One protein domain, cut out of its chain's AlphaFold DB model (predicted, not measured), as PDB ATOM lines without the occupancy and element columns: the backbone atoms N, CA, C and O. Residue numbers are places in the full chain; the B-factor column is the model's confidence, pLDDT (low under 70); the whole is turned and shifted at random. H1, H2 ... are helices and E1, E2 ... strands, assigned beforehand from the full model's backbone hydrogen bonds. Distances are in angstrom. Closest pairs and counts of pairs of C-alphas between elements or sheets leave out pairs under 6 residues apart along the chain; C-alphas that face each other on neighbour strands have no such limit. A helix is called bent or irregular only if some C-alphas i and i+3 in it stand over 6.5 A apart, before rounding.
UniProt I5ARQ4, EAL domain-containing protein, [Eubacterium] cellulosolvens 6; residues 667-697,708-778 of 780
ATOM      1  N   GLY A 667     341.399 172.115 151.556       83.75
ATOM      2  CA  GLY A 667     342.188 170.974 151.110       83.75
ATOM      3  C   GLY A 667     343.268 170.565 152.098       83.75
ATOM      4  O   GLY A 667     343.623 171.314 153.001       83.75
ATOM      5  N   VAL A 668     343.793 169.359 151.905       85.50
ATOM      6  CA  VAL A 668     344.929 168.838 152.666       85.50
ATOM      7  C   VAL A 668     346.194 169.043 151.843       85.50
ATOM      8  O   VAL A 668     346.335 168.470 150.761       85.50
ATOM      9  N   LEU A 669     347.089 169.879 152.360       86.31
ATOM     10  CA  LEU A 669     348.405 170.173 151.814       86.31
ATOM     11  C   LEU A 669     349.442 169.273 152.492       86.31
ATOM     12  O   LEU A 669     349.701 169.402 153.683       86.31
ATOM     13  N   GLU A 670     350.045 168.375 151.725       87.62
ATOM     14  CA  GLU A 670     351.194 167.579 152.143       87.62
ATOM     15  C   GLU A 670     352.482 168.321 151.779       87.62
ATOM     16  O   GLU A 670     352.664 168.715 150.629       87.62
ATOM     17  N   VAL A 671     353.380 168.514 152.741       85.00
ATOM     18  CA  VAL A 671     354.644 169.238 152.570       85.00
ATOM     19  C   VAL A 671     355.811 168.304 152.859       85.00
ATOM     20  O   VAL A 671     355.839 167.631 153.888       85.00
ATOM     21  N   SER A 672     356.785 168.248 151.954       84.19
ATOM     22  CA  SER A 672     358.050 167.546 152.175       84.19
ATOM     23  C   SER A 672     359.128 168.470 152.742       84.19
ATOM     24  O   SER A 672     359.103 169.685 152.550       84.19
ATOM     25  N   GLY A 673     360.119 167.881 153.419       71.69
ATOM     26  CA  GLY A 673     361.204 168.623 154.076       71.69
ATOM     27  C   GLY A 673     362.135 169.413 153.143       71.69
ATOM     28  O   GLY A 673     362.945 170.199 153.623       71.69
ATOM     29  N   ASP A 674     362.037 169.230 151.824       74.69
ATOM     30  CA  ASP A 674     362.714 170.037 150.798       74.69
ATOM     31  C   ASP A 674     361.881 171.248 150.328       74.69
ATOM     32  O   ASP A 674     362.287 171.959 149.410       74.69
ATOM     33  N   GLY A 675     360.725 171.488 150.953       72.81
ATOM     34  CA  GLY A 675     359.856 172.625 150.671       72.81
ATOM     35  C   GLY A 675     358.882 172.420 149.516       72.81
ATOM     36  O   GLY A 675     358.264 173.383 149.066       72.81
ATOM     37  N   MET A 676     358.702 171.194 149.026       79.44
ATOM     38  CA  MET A 676     357.680 170.899 148.020       79.44
ATOM     39  C   MET A 676     356.337 170.583 148.690       79.44
ATOM     40  O   MET A 676     356.214 169.654 149.483       79.44
ATOM     41  N   GLY A 677     355.312 171.363 148.358       79.50
ATOM     42  CA  GLY A 677     353.928 171.162 148.774       79.50
ATOM     43  C   GLY A 677     353.094 170.479 147.693       79.50
ATOM     44  O   GLY A 677     353.304 170.706 146.501       79.50
ATOM     45  N   CYS A 678     352.129 169.663 148.096       82.19
ATOM     46  CA  CYS A 678     351.194 168.974 147.217       82.19
ATOM     47  C   CYS A 678     349.804 168.926 147.857       82.19
ATOM     48  O   CYS A 678     349.650 168.403 148.958       82.19
ATOM     49  N   TYR A 679     348.774 169.431 147.177       80.25
ATOM     50  CA  TYR A 679     347.398 169.216 147.637       80.25
ATOM     51  C   TYR A 679     346.953 167.786 147.329       80.25
ATOM     52  O   TYR A 679     346.630 167.475 146.185       80.25
ATOM     53  N   ILE A 680     346.922 166.928 148.350       81.06
ATOM     54  CA  ILE A 680     346.558 165.507 148.222       81.06
ATOM     55  C   ILE A 680     345.047 165.267 148.318       81.06
ATOM     56  O   ILE A 680     344.554 164.246 147.847       81.06
ATOM     57  N   ARG A 681     344.298 166.216 148.896       82.62
ATOM     58  CA  ARG A 681     342.827 166.248 148.895       82.62
ATOM     59  C   ARG A 681     342.345 167.695 148.771       82.62
ATOM     60  O   ARG A 681     342.984 168.600 149.299       82.62
ATOM     61  N   SER A 682     341.214 167.925 148.111       79.19
ATOM     62  CA  SER A 682     340.607 169.260 147.976       79.19
ATOM     63  C   SER A 682     339.113 169.149 147.698       79.19
ATOM     64  O   SER A 682     338.720 168.292 146.904       79.19
ATOM     65  N   ASN A 683     338.296 170.047 148.251       76.12
ATOM     66  CA  ASN A 683     336.910 170.175 147.805       76.12
ATOM     67  C   ASN A 683     336.823 170.808 146.403       76.12
ATOM     68  O   ASN A 683     337.785 171.386 145.890       76.12
ATOM     69  N   ASP A 684     335.654 170.706 145.768       71.44
ATOM     70  CA  ASP A 684     335.451 171.208 144.403       71.44
ATOM     71  C   ASP A 684     335.689 172.717 144.269       71.44
ATOM     72  O   ASP A 684     336.104 173.182 143.205       71.44
ATOM     73  N   VAL A 685     335.438 173.488 145.331       74.00
ATOM     74  CA  VAL A 685     335.644 174.940 145.336       74.00
ATOM     75  C   VAL A 685     337.135 175.255 145.254       74.00
ATOM     76  O   VAL A 685     337.548 175.957 144.329       74.00
ATOM     77  N   LEU A 686     337.954 174.667 146.135       76.06
ATOM     78  CA  LEU A 686     339.409 174.816 146.094       76.06
ATOM     79  C   LEU A 686     339.979 174.267 144.788       76.06
ATOM     80  O   LEU A 686     340.826 174.901 144.173       76.06
ATOM     81  N   ARG A 687     339.477 173.134 144.297       75.06
ATOM     82  CA  ARG A 687     339.917 172.569 143.017       75.06
ATOM     83  C   ARG A 687     339.668 173.534 141.853       75.06
ATOM     84  O   ARG A 687     340.548 173.726 141.014       75.06
ATOM     85  N   ARG A 688     338.488 174.161 141.776       69.75
ATOM     86  CA  ARG A 688     338.180 175.185 140.756       69.75
ATOM     87  C   ARG A 688     339.056 176.419 140.915       69.75
ATOM     88  O   ARG A 688     339.536 176.945 139.915       69.75
ATOM     89  N   PHE A 689     339.273 176.847 142.154       69.88
ATOM     90  CA  PHE A 689     340.155 177.956 142.472       69.88
ATOM     91  C   PHE A 689     341.588 177.682 142.008       69.88
ATOM     92  O   PHE A 689     342.109 178.460 141.219       69.88
ATOM     93  N   LEU A 690     342.184 176.548 142.391       69.00
ATOM     94  CA  LEU A 690     343.536 176.140 141.994       69.00
ATOM     95  C   LEU A 690     343.672 176.038 140.469       69.00
ATOM     96  O   LEU A 690     344.618 176.582 139.904       69.00
ATOM     97  N   ASN A 691     342.691 175.440 139.784       66.31
ATOM     98  CA  ASN A 691     342.656 175.387 138.318       66.31
ATOM     99  C   ASN A 691     342.627 176.787 137.676       66.31
ATOM    100  O   ASN A 691     343.312 177.033 136.684       66.31
ATOM    101  N   ALA A 692     341.850 177.718 138.237       63.34
ATOM    102  CA  ALA A 692     341.789 179.099 137.762       63.34
ATOM    103  C   ALA A 692     343.041 179.919 138.140       63.34
ATOM    104  O   ALA A 692     343.402 180.859 137.429       63.34
ATOM    105  N   TRP A 693     343.703 179.590 139.254       56.53
ATOM    106  CA  TRP A 693     344.892 180.277 139.766       56.53
ATOM    107  C   TRP A 693     346.187 179.860 139.070       56.53
ATOM    108  O   TRP A 693     347.017 180.729 138.810       56.53
ATOM    109  N   PHE A 694     346.348 178.574 138.750       58.62
ATOM    110  CA  PHE A 694     347.610 177.976 138.293       58.62
ATOM    111  C   PHE A 694     347.629 177.572 136.807       58.62
ATOM    112  O   PHE A 694     348.467 176.765 136.419       58.62
ATOM    113  N   SER A 695     346.730 178.125 135.978       44.09
ATOM    114  CA  SER A 695     346.573 177.816 134.539       44.09
ATOM    115  C   SER A 695     347.897 177.440 133.830       44.09
ATOM    116  O   SER A 695     348.810 178.273 133.781       44.09
ATOM    117  N   PRO A 696     348.048 176.214 133.286       42.75
ATOM    118  CA  PRO A 696     349.313 175.767 132.720       42.75
ATOM    119  C   PRO A 696     349.522 176.327 131.312       42.75
ATOM    120  O   PRO A 696     348.658 176.242 130.441       42.75
ATOM    121  N   SER A 697     350.732 176.807 131.037       37.75
ATOM    122  CA  SER A 697     351.192 177.214 129.703       37.75
ATOM    123  C   SER A 697     351.354 176.044 128.716       37.75
ATOM    124  O   SER A 697     351.873 176.259 127.621       37.75
ATOM    125  N   GLY A 708     343.938 160.387 141.025       37.72
ATOM    126  CA  GLY A 708     343.999 159.659 142.298       37.72
ATOM    127  C   GLY A 708     345.304 159.859 143.078       37.72
ATOM    128  O   GLY A 708     345.347 159.510 144.246       37.72
ATOM    129  N   VAL A 709     346.375 160.411 142.482       38.94
ATOM    130  CA  VAL A 709     347.672 160.605 143.182       38.94
ATOM    131  C   VAL A 709     348.457 161.863 142.731       38.94
ATOM    132  O   VAL A 709     349.454 162.216 143.352       38.94
ATOM    133  N   ALA A 710     348.034 162.618 141.710       41.31
ATOM    134  CA  ALA A 710     348.770 163.808 141.253       41.31
ATOM    135  C   ALA A 710     348.129 165.111 141.762       41.31
ATOM    136  O   ALA A 710     347.272 165.702 141.105       41.31
ATOM    137  N   GLY A 711     348.519 165.541 142.964       52.25
ATOM    138  CA  GLY A 711     348.101 166.823 143.527       52.25
ATOM    139  C   GLY A 711     348.774 168.025 142.856       52.25
ATOM    140  O   GLY A 711     349.760 167.903 142.130       52.25
ATOM    141  N   PHE A 712     348.236 169.222 143.100       59.75
ATOM    142  CA  PHE A 712     348.876 170.463 142.658       59.75
ATOM    143  C   PHE A 712     350.206 170.646 143.390       59.75
ATOM    144  O   PHE A 712     350.211 170.914 144.591       59.75
ATOM    145  N   HIS A 713     351.318 170.513 142.664       64.06
ATOM    146  CA  HIS A 713     352.659 170.710 143.205       64.06
ATOM    147  C   HIS A 713     353.024 172.193 143.264       64.06
ATOM    148  O   HIS A 713     352.906 172.919 142.276       64.06
ATOM    149  N   LEU A 714     353.501 172.635 144.424       70.19
ATOM    150  CA  LEU A 714     353.831 174.022 144.717       70.19
ATOM    151  C   LEU A 714     355.173 174.064 145.449       70.19
ATOM    152  O   LEU A 714     355.370 173.339 146.417       70.19
ATOM    153  N   GLY A 715     356.095 174.924 145.018       65.06
ATOM    154  CA  GLY A 715     357.274 175.235 145.827       65.06
ATOM    155  C   GLY A 715     356.865 176.158 146.971       65.06
ATOM    156  O   GLY A 715     356.426 177.282 146.714       65.06
ATOM    157  N   ILE A 716     356.981 175.695 148.213       71.50
ATOM    158  CA  ILE A 716     356.690 176.477 149.414       71.50
ATOM    159  C   ILE A 716     357.962 177.247 149.800       71.50
ATOM    160  O   ILE A 716     358.998 176.633 150.029       71.50
ATOM    161  N   PRO A 717     357.927 178.588 149.861       67.88
ATOM    162  CA  PRO A 717     359.085 179.385 150.265       67.88
ATOM    163  C   PRO A 717     359.480 179.166 151.734       67.88
ATOM    164  O   PRO A 717     358.603 179.040 152.592       67.88
ATOM    165  N   ASP A 718     360.780 179.259 152.044       68.62
ATOM    166  CA  ASP A 718     361.335 179.087 153.403       68.62
ATOM    167  C   ASP A 718     360.585 179.858 154.516       68.62
ATOM    168  O   ASP A 718     360.357 179.289 155.585       68.62
ATOM    169  N   PRO A 719     360.132 181.119 154.315       70.88
ATOM    170  CA  PRO A 719     359.379 181.836 155.347       70.88
ATOM    171  C   PRO A 719     358.024 181.207 155.691       70.88
ATOM    172  O   PRO A 719     357.563 181.366 156.816       70.88
ATOM    173  N   ILE A 720     357.370 180.533 154.738       75.00
ATOM    174  CA  ILE A 720     356.095 179.837 154.966       75.00
ATOM    175  C   ILE A 720     356.355 178.480 155.625       75.00
ATOM    176  O   ILE A 720     355.629 178.117 156.543       75.00
ATOM    177  N   LEU A 721     357.421 177.775 155.231       77.81
ATOM    178  CA  LEU A 721     357.855 176.539 155.895       77.81
ATOM    179  C   LEU A 721     358.086 176.741 157.393       77.81
ATOM    180  O   LEU A 721     357.584 175.951 158.185       77.81
ATOM    181  N   GLN A 722     358.764 177.825 157.785       78.25
ATOM    182  CA  GLN A 722     358.983 178.131 159.201       78.25
ATOM    183  C   GLN A 722     357.660 178.309 159.962       78.25
ATOM    184  O   GLN A 722     357.528 177.828 161.080       78.25
ATOM    185  N   ILE A 723     356.665 178.952 159.346       79.38
ATOM    186  CA  ILE A 723     355.343 179.130 159.960       79.38
ATOM    187  C   ILE A 723     354.631 177.786 160.097       79.38
ATOM    188  O   ILE A 723     354.061 177.516 161.144       79.38
ATOM    189  N   LEU A 724     354.678 176.930 159.075       83.06
ATOM    190  CA  LEU A 724     354.105 175.583 159.152       83.06
ATOM    191  C   LEU A 724     354.759 174.757 160.270       83.06
ATOM    192  O   LEU A 724     354.053 174.099 161.031       83.06
ATOM    193  N   THR A 725     356.081 174.873 160.441       83.75
ATOM    194  CA  THR A 725     356.798 174.256 161.568       83.75
ATOM    195  C   THR A 725     356.302 174.794 162.914       83.75
ATOM    196  O   THR A 725     355.996 174.008 163.808       83.75
ATOM    197  N   ASP A 726     356.137 176.111 163.050       83.19
ATOM    198  CA  ASP A 726     355.598 176.717 164.274       83.19
ATOM    199  C   ASP A 726     354.145 176.255 164.545       83.19
ATOM    200  O   ASP A 726     353.768 176.022 165.695       83.19
ATOM    201  N   ILE A 727     353.320 176.091 163.501       84.00
ATOM    202  CA  ILE A 727     351.941 175.569 163.594       84.00
ATOM    203  C   ILE A 727     351.948 174.132 164.107       84.00
ATOM    204  O   ILE A 727     351.181 173.799 165.011       84.00
ATOM    205  N   LYS A 728     352.829 173.288 163.563       84.94
ATOM    206  CA  LYS A 728     353.019 171.910 164.017       84.94
ATOM    207  C   LYS A 728     353.399 171.850 165.497       84.94
ATOM    208  O   LYS A 728     352.828 171.047 166.228       84.94
ATOM    209  N   GLU A 729     354.320 172.699 165.954       84.81
ATOM    210  CA  GLU A 729     354.736 172.730 167.365       84.81
ATOM    211  C   GLU A 729     353.605 173.158 168.313       84.81
ATOM    212  O   GLU A 729     353.532 172.673 169.445       84.81
ATOM    213  N   LYS A 730     352.717 174.053 167.866       81.38
ATOM    214  CA  LYS A 730     351.579 174.530 168.666       81.38
ATOM    215  C   LYS A 730     350.373 173.594 168.634       81.38
ATOM    216  O   LYS A 730     349.640 173.536 169.617       81.38
ATOM    217  N   GLY A 731     350.143 172.904 167.517       74.94
ATOM    218  CA  GLY A 731     348.995 172.016 167.317       74.94
ATOM    219  C   GLY A 731     347.634 172.724 167.270       74.94
ATOM    220  O   GLY A 731     346.606 172.069 167.411       74.94
ATOM    221  N   THR A 732     347.598 174.047 167.095       75.75
ATOM    222  CA  THR A 732     346.363 174.851 167.046       75.75
ATOM    223  C   THR A 732     346.097 175.383 165.643       75.75
ATOM    224  O   THR A 732     346.992 175.419 164.799       75.75
ATOM    225  N   TRP A 733     344.862 175.813 165.379       77.44
ATOM    226  CA  TRP A 733     344.547 176.594 164.184       77.44
ATOM    227  C   TRP A 733     345.315 177.916 164.181       77.44
ATOM    228  O   TRP A 733     345.336 178.635 165.180       77.44
ATOM    229  N   GLU A 734     345.919 178.257 163.048       79.38
ATOM    230  CA  GLU A 734     346.671 179.500 162.883       79.38
ATOM    231  C   GLU A 734     346.273 180.205 161.587       79.38
ATOM    232  O   GLU A 734     345.988 179.584 160.558       79.38
ATOM    233  N   ARG A 735     346.231 181.538 161.645       77.44
ATOM    234  CA  ARG A 735     345.847 182.389 160.516       77.44
ATOM    235  C   ARG A 735     347.089 182.819 159.742       77.44
ATOM    236  O   ARG A 735     347.931 183.543 160.264       77.44
ATOM    237  N   LEU A 736     347.161 182.432 158.474       74.19
ATOM    238  CA  LEU A 736     348.201 182.818 157.528       74.19
ATOM    239  C   LEU A 736     347.690 183.943 156.613       74.19
ATOM    240  O   LEU A 736     346.843 183.729 155.745       74.19
ATOM    241  N   GLU A 737     348.225 185.152 156.783       68.81
ATOM    242  CA  GLU A 737     347.942 186.293 155.906       68.81
ATOM    243  C   GLU A 737     349.072 186.503 154.896       68.81
ATOM    244  O   GLU A 737     350.177 186.905 155.258       68.81
ATOM    245  N   LEU A 738     348.784 186.346 153.601       65.31
ATOM    246  CA  LEU A 738     349.753 186.645 152.536       65.31
ATOM    247  C   LEU A 738     349.902 188.160 152.251       65.31
ATOM    248  O   LEU A 738     350.504 188.552 151.253       65.31
ATOM    249  N   ARG A 739     349.352 189.027 153.118       54.91
ATOM    250  CA  ARG A 739     349.336 190.498 152.976       54.91
ATOM    251  C   ARG A 739     350.526 191.221 153.619       54.91
ATOM    252  O   ARG A 739     350.714 192.404 153.337       54.91
ATOM    253  N   ASP A 740     351.305 190.561 154.475       50.44
ATOM    254  CA  ASP A 740     352.346 191.227 155.272       50.44
ATOM    255  C   ASP A 740     353.550 191.671 154.405       50.44
ATOM    256  O   ASP A 740     354.020 190.943 153.524       50.44
ATOM    257  N   ASP A 741     354.093 192.868 154.667       47.25
ATOM    258  CA  ASP A 741     355.191 193.491 153.900       47.25
ATOM    259  C   ASP A 741     356.476 192.630 153.892       47.25
ATOM    260  O   ASP A 741     357.334 192.786 153.015       47.25
ATOM    261  N   LYS A 742     356.586 191.677 154.828       47.94
ATOM    262  CA  LYS A 742     357.650 190.661 154.917       47.94
ATOM    263  C   LYS A 742     357.712 189.714 153.715       47.94
ATOM    264  O   LYS A 742     358.770 189.150 153.453       47.94
ATOM    265  N   TYR A 743     356.621 189.572 152.964       52.97
ATOM    266  CA  TYR A 743     356.505 188.614 151.859       52.97
ATOM    267  C   TYR A 743     356.559 189.292 150.478       52.97
ATOM    268  O   TYR A 743     356.249 188.676 149.464       52.97
ATOM    269  N   ARG A 744     357.009 190.558 150.392       47.56
ATOM    270  CA  ARG A 744     357.091 191.336 149.133       47.56
ATOM    271  C   ARG A 744     357.855 190.661 147.991       47.56
ATOM    272  O   ARG A 744     357.483 190.876 146.843       47.56
ATOM    273  N   ALA A 745     358.878 189.853 148.273       49.03
ATOM    274  CA  ALA A 745     359.624 189.125 147.238       49.03
ATOM    275  C   ALA A 745     358.762 188.071 146.503       49.03
ATOM    276  O   ALA A 745     359.050 187.718 145.367       49.03
ATOM    277  N   PHE A 746     357.670 187.617 147.128       50.69
ATOM    278  CA  PHE A 746     356.698 186.670 146.574       50.69
ATOM    279  C   PHE A 746     355.726 187.331 145.573       50.69
ATOM    280  O   PHE A 746     355.179 186.659 144.698       50.69
ATOM    281  N   ARG A 747     355.540 188.663 145.647       49.47
ATOM    282  CA  ARG A 747     354.574 189.417 144.820       49.47
ATOM    283  C   ARG A 747     354.941 189.518 143.337       49.47
ATOM    284  O   ARG A 747     354.036 189.729 142.537       49.47
ATOM    285  N   GLU A 748     356.206 189.371 142.939       45.47
ATOM    286  CA  GLU A 748     356.603 189.558 141.527       45.47
ATOM    287  C   GLU A 748     356.025 188.483 140.587       45.47
ATOM    288  O   GLU A 748     355.699 188.799 139.445       45.47
ATOM    289  N   ASN A 749     355.785 187.262 141.086       44.50
ATOM    290  CA  ASN A 749     355.084 186.194 140.353       44.50
ATOM    291  C   ASN A 749     353.586 186.082 140.711       44.50
ATOM    292  O   ASN A 749     352.851 185.352 140.051       44.50
ATOM    293  N   MET A 750     353.121 186.813 141.731       45.84
ATOM    294  CA  MET A 750     351.737 186.824 142.231       45.84
ATOM    295  C   MET A 750     351.133 188.235 142.177       45.84
ATOM    296  O   MET A 750     350.656 188.785 143.171       45.84
ATOM    297  N   LEU A 751     351.179 188.862 141.002       38.91
ATOM    298  CA  LEU A 751     350.652 190.210 140.795       38.91
ATOM    299  C   LEU A 751     349.129 190.265 141.041       38.91
ATOM    300  O   LEU A 751     348.335 189.842 140.201       38.91
ATOM    301  N   GLY A 752     348.733 190.852 142.179       46.50
ATOM    302  CA  GLY A 752     347.386 191.384 142.426       46.50
ATOM    303  C   GLY A 752     346.412 190.521 143.234       46.50
ATOM    304  O   GLY A 752     345.223 190.826 143.219       46.50
ATOM    305  N   LYS A 753     346.867 189.467 143.921       50.84
ATOM    306  CA  LYS A 753     345.987 188.555 144.671       50.84
ATOM    307  C   LYS A 753     346.395 188.492 146.142       50.84
ATOM    308  O   LYS A 753     347.473 188.004 146.461       50.84
ATOM    309  N   ASP A 754     345.535 189.004 147.017       58.75
ATOM    310  CA  ASP A 754     345.668 188.872 148.468       58.75
ATOM    311  C   ASP A 754     344.798 187.698 148.940       58.75
ATOM    312  O   ASP A 754     343.634 187.633 148.556       58.75
ATOM    313  N   GLY A 755     345.328 186.814 149.790       64.56
ATOM    314  CA  GLY A 755     344.582 185.679 150.351       64.56
ATOM    315  C   GLY A 755     344.844 185.495 151.843       64.56
ATOM    316  O   GLY A 755     345.949 185.777 152.322       64.56
ATOM    317  N   THR A 756     343.820 185.057 152.578       70.88
ATOM    318  CA  THR A 756     343.920 184.700 154.005       70.88
ATOM    319  C   THR A 756     343.534 183.241 154.178       70.88
ATOM    320  O   THR A 756     342.463 182.841 153.727       70.88
ATOM    321  N   PHE A 757     344.384 182.466 154.848       78.31
ATOM    322  CA  PHE A 757     344.182 181.035 155.060       78.31
ATOM    323  C   PHE A 757     344.174 180.706 156.551       78.31
ATOM    324  O   PHE A 757     344.951 181.273 157.315       78.31
ATOM    325  N   PHE A 758     343.329 179.771 156.965       83.06
ATOM    326  CA  PHE A 758     343.477 179.043 158.218       83.06
ATOM    327  C   PHE A 758     344.225 177.755 157.924       83.06
ATOM    328  O   PHE A 758     343.906 177.050 156.965       83.06
ATOM    329  N   VAL A 759     345.229 177.465 158.741       83.69
ATOM    330  CA  VAL A 759     346.048 176.268 158.602       83.69
ATOM    331  C   VAL A 759     346.075 175.521 159.927       83.69
ATOM    332  O   VAL A 759     346.236 176.131 160.985       83.69
ATOM    333  N   HIS A 760     345.919 174.203 159.860       85.62
ATOM    334  CA  HIS A 760     345.997 173.305 161.005       85.62
ATOM    335  C   HIS A 760     346.861 172.091 160.670       85.62
ATOM    336  O   HIS A 760     346.741 171.517 159.588       85.62
ATOM    337  N   TYR A 761     347.741 171.705 161.588       88.38
ATOM    338  CA  TYR A 761     348.560 170.505 161.440       88.38
ATOM    339  C   TYR A 761     347.719 169.251 161.695       88.38
ATOM    340  O   TYR A 761     347.003 169.183 162.688       88.38
ATOM    341  N   LEU A 762     347.819 168.258 160.811       86.50
ATOM    342  CA  LEU A 762     347.064 167.008 160.917       86.50
ATOM    343  C   LEU A 762     347.938 165.858 161.413       86.50
ATOM    344  O   LEU A 762     347.628 165.222 162.416       86.50
ATOM    345  N   ALA A 763     349.004 165.553 160.675       88.81
ATOM    346  CA  ALA A 763     349.851 164.397 160.935       88.81
ATOM    347  C   ALA A 763     351.200 164.510 160.221       88.81
ATOM    348  O   ALA A 763     351.350 165.227 159.232       88.81
ATOM    349  N   GLU A 764     352.173 163.741 160.698       89.06
ATOM    350  CA  GLU A 764     353.445 163.500 160.025       89.06
ATOM    351  C   GLU A 764     353.519 162.029 159.629       89.06
ATOM    352  O   GLU A 764     353.227 161.125 160.415       89.06
ATOM    353  N   ASP A 765     353.915 161.791 158.389       86.38
ATOM    354  CA  ASP A 765     354.191 160.467 157.876       86.38
ATOM    355  C   ASP A 765     355.554 159.991 158.385       86.38
ATOM    356  O   ASP A 765     356.600 160.393 157.877       86.38
ATOM    357  N   GLY A 766     355.550 159.080 159.358       81.50
ATOM    358  CA  GLY A 766     356.776 158.541 159.954       81.50
ATOM    359  C   GLY A 766     357.701 157.782 158.988       81.50
ATOM    360  O   GLY A 766     358.838 157.491 159.354       81.50
ATOM    361  N   ILE A 767     357.250 157.447 157.770       83.31
ATOM    362  CA  ILE A 767     358.077 156.794 156.742       83.31
ATOM    363  C   ILE A 767     358.766 157.831 155.854       83.31
ATOM    364  O   ILE A 767     359.955 157.700 155.558       83.31
ATOM    365  N   THR A 768     358.014 158.824 155.375       83.94
ATOM    366  CA  THR A 768     358.512 159.789 154.381       83.94
ATOM    367  C   THR A 768     358.974 161.112 154.992       83.94
ATOM    368  O   THR A 768     359.656 161.876 154.309       83.94
ATOM    369  N   GLY A 769     358.622 161.385 156.252       83.50
ATOM    370  CA  GLY A 769     358.833 162.670 156.922       83.50
ATOM    371  C   GLY A 769     357.975 163.800 156.349       83.50
ATOM    372  O   GLY A 769     358.285 164.969 156.565       83.50
ATOM    373  N   ARG A 770     356.949 163.475 155.551       87.25
ATOM    374  CA  ARG A 770     356.020 164.465 154.998       87.25
ATOM    375  C   ARG A 770     354.979 164.853 156.030       87.25
ATOM    376  O   ARG A 770     354.504 164.017 156.792       87.25
ATOM    377  N   GLU A 771     354.598 166.116 156.017       89.50
ATOM    378  CA  GLU A 771     353.671 166.695 156.979       89.50
ATOM    379  C   GLU A 771     352.376 167.096 156.274       89.50
ATOM    380  O   GLU A 771     352.408 167.784 155.254       89.50
ATOM    381  N   ALA A 772     351.236 166.669 156.810       88.88
ATOM    382  CA  ALA A 772     349.918 167.039 156.315       88.88
ATOM    383  C   ALA A 772     349.355 168.220 157.106       88.88
ATOM    384  O   ALA A 772     349.280 168.186 158.336       88.88
ATOM    385  N   TYR A 773     348.876 169.219 156.375       87.25
ATOM    386  CA  TYR A 773     348.217 170.401 156.906       87.25
ATOM    387  C   TYR A 773     346.843 170.565 156.259       87.25
ATOM    388  O   TYR A 773     346.716 170.522 155.035       87.25
ATOM    389  N   LEU A 774     345.805 170.783 157.059       85.62
ATOM    390  CA  LEU A 774     344.514 171.246 156.565       85.62
ATOM    391  C   LEU A 774     344.608 172.744 156.294       85.62
ATOM    392  O   LEU A 774     344.971 173.510 157.181       85.62
ATOM    393  N   VAL A 775     344.277 173.149 155.073       83.69
ATOM    394  CA  VAL A 775     344.282 174.541 154.629       83.69
ATOM    395  C   VAL A 775     342.866 174.930 154.230       83.69
ATOM    396  O   VAL A 775     342.245 174.259 153.403       83.69
ATOM    397  N   VAL A 776     342.371 176.026 154.801       79.31
ATOM    398  CA  VAL A 776     341.050 176.604 154.529       79.31
ATOM    399  C   VAL A 776     341.231 178.056 154.114       79.31
ATOM    400  O   VAL A 776     341.819 178.840 154.850       79.31
ATOM    401  N   GLU A 777     340.746 178.438 152.941       74.12
ATOM    402  CA  GLU A 777     340.753 179.827 152.486       74.12
ATOM    403  C   GLU A 777     339.541 180.588 153.045       74.12
ATOM    404  O   GLU A 777     338.420 180.082 153.040       74.12
ATOM    405  N   ILE A 778     339.775 181.810 153.533       65.94
ATOM    406  CA  ILE A 778     338.774 182.665 154.201       65.94
ATOM    407  C   ILE A 778     338.633 184.018 153.476       65.94
ATOM    408  O   ILE A 778     337.955 184.920 153.958       65.94
TER     409      ILE A 778
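Overview. This is residues 667 to 697 and 708 to 778 of the 780 residues of the protein "EAL domain-containing protein" of [Eubacterium] cellulosolvens 6 (UniProt I5ARQ4). Look for one strongly twisted, curled sheet of six strands, with H2 packed across one face over E5 and H1 over the opposite face, along E2. H3 is off the sheet, following edge strand E4. The printed part has 102 residues, with three named helices and six named strands in the order E1 E2 H1 E3 H2 E4 H3 E5 E6; the sheet runs E3 E2 E1 E6 E5 E4, all antiparallel, and the class is mixed. The whole is compact, with a radius of gyration of the C-alphas of 13.5 A and spans of 38 by 34 by 25 A.

Arrangement. Begin at E1, residues 667 to 671, which forms a hairpin with E2, residues 676 to 682; N 670 and O 678 are 2.8 A apart, within hydrogen-bond range. H1, residues 684 to 693, is on the sheet at a height of 8.7 A, only just over E2, where 3 of its C-alphas fall; it runs along the strands, at 2 degrees to E2 on the local plane. Edge strand E3, residues 712 to 715, is antiparallel to E2, with N 714 and O 677 at 2.8 A. H2, residues 718 to 730, is on the opposite face to H1 at a height of 7.5 A, over E5, residues 756 to 764; it runs only just across the strands, at 63 degrees to E5 on the local plane. They touch, and their closest C-alphas, of Lys 728 and Tyr 761, are 5.3 A apart. The other edge strand, E4, residues 734 to 737, is antiparallel to E5, with N 736 and O 757 at 2.8 A. H3, residues 741 to 746, is irregular, with C-alphas 742 and 745 8.1 A apart, and is not on the sheet. E5 forms a hairpin with E6, residues 771 to 777, where N 774 and O 760 are 2.8 A apart; E6 is also antiparallel to E1, with N 669 and O 773 at 2.8 A. Every O i to N i+4 pair of H1 is within hydrogen-bond range, against 8 of 9 in H2 and 0 of 2 in H3, which has 2 of 3 O i to N i+3 pairs within range.

Along the chain. Find C-alpha 667 at (342.188, 170.974, 151.110); from there E1 runs 12.7 A, then E2 17.2 A, H1 13.9 A and E3 10.2 A. H2 begins at C-alpha 718, (361.335, 179.087, 153.403), and runs 18.7 A; E4 measures 9.8 A, H3 10.1 A and E5 24.0 A. E6 runs 19.0 A to C-alpha 777 at (340.753, 179.827, 152.486).

Size, cuts and confidence. The two C-alphas farthest apart, of Ser 697 and Lys 730, are 39.1 A apart. Residues 698 to 707 are not printed, and C-alphas 697 and 708 are 22.8 A apart across this cut. Of the links that are printed whole, none is long. The mean pLDDT of the printed part is 70.6; look for values under 70 at residues 688 to 697, 708 to 713 and 737 to 755, among others.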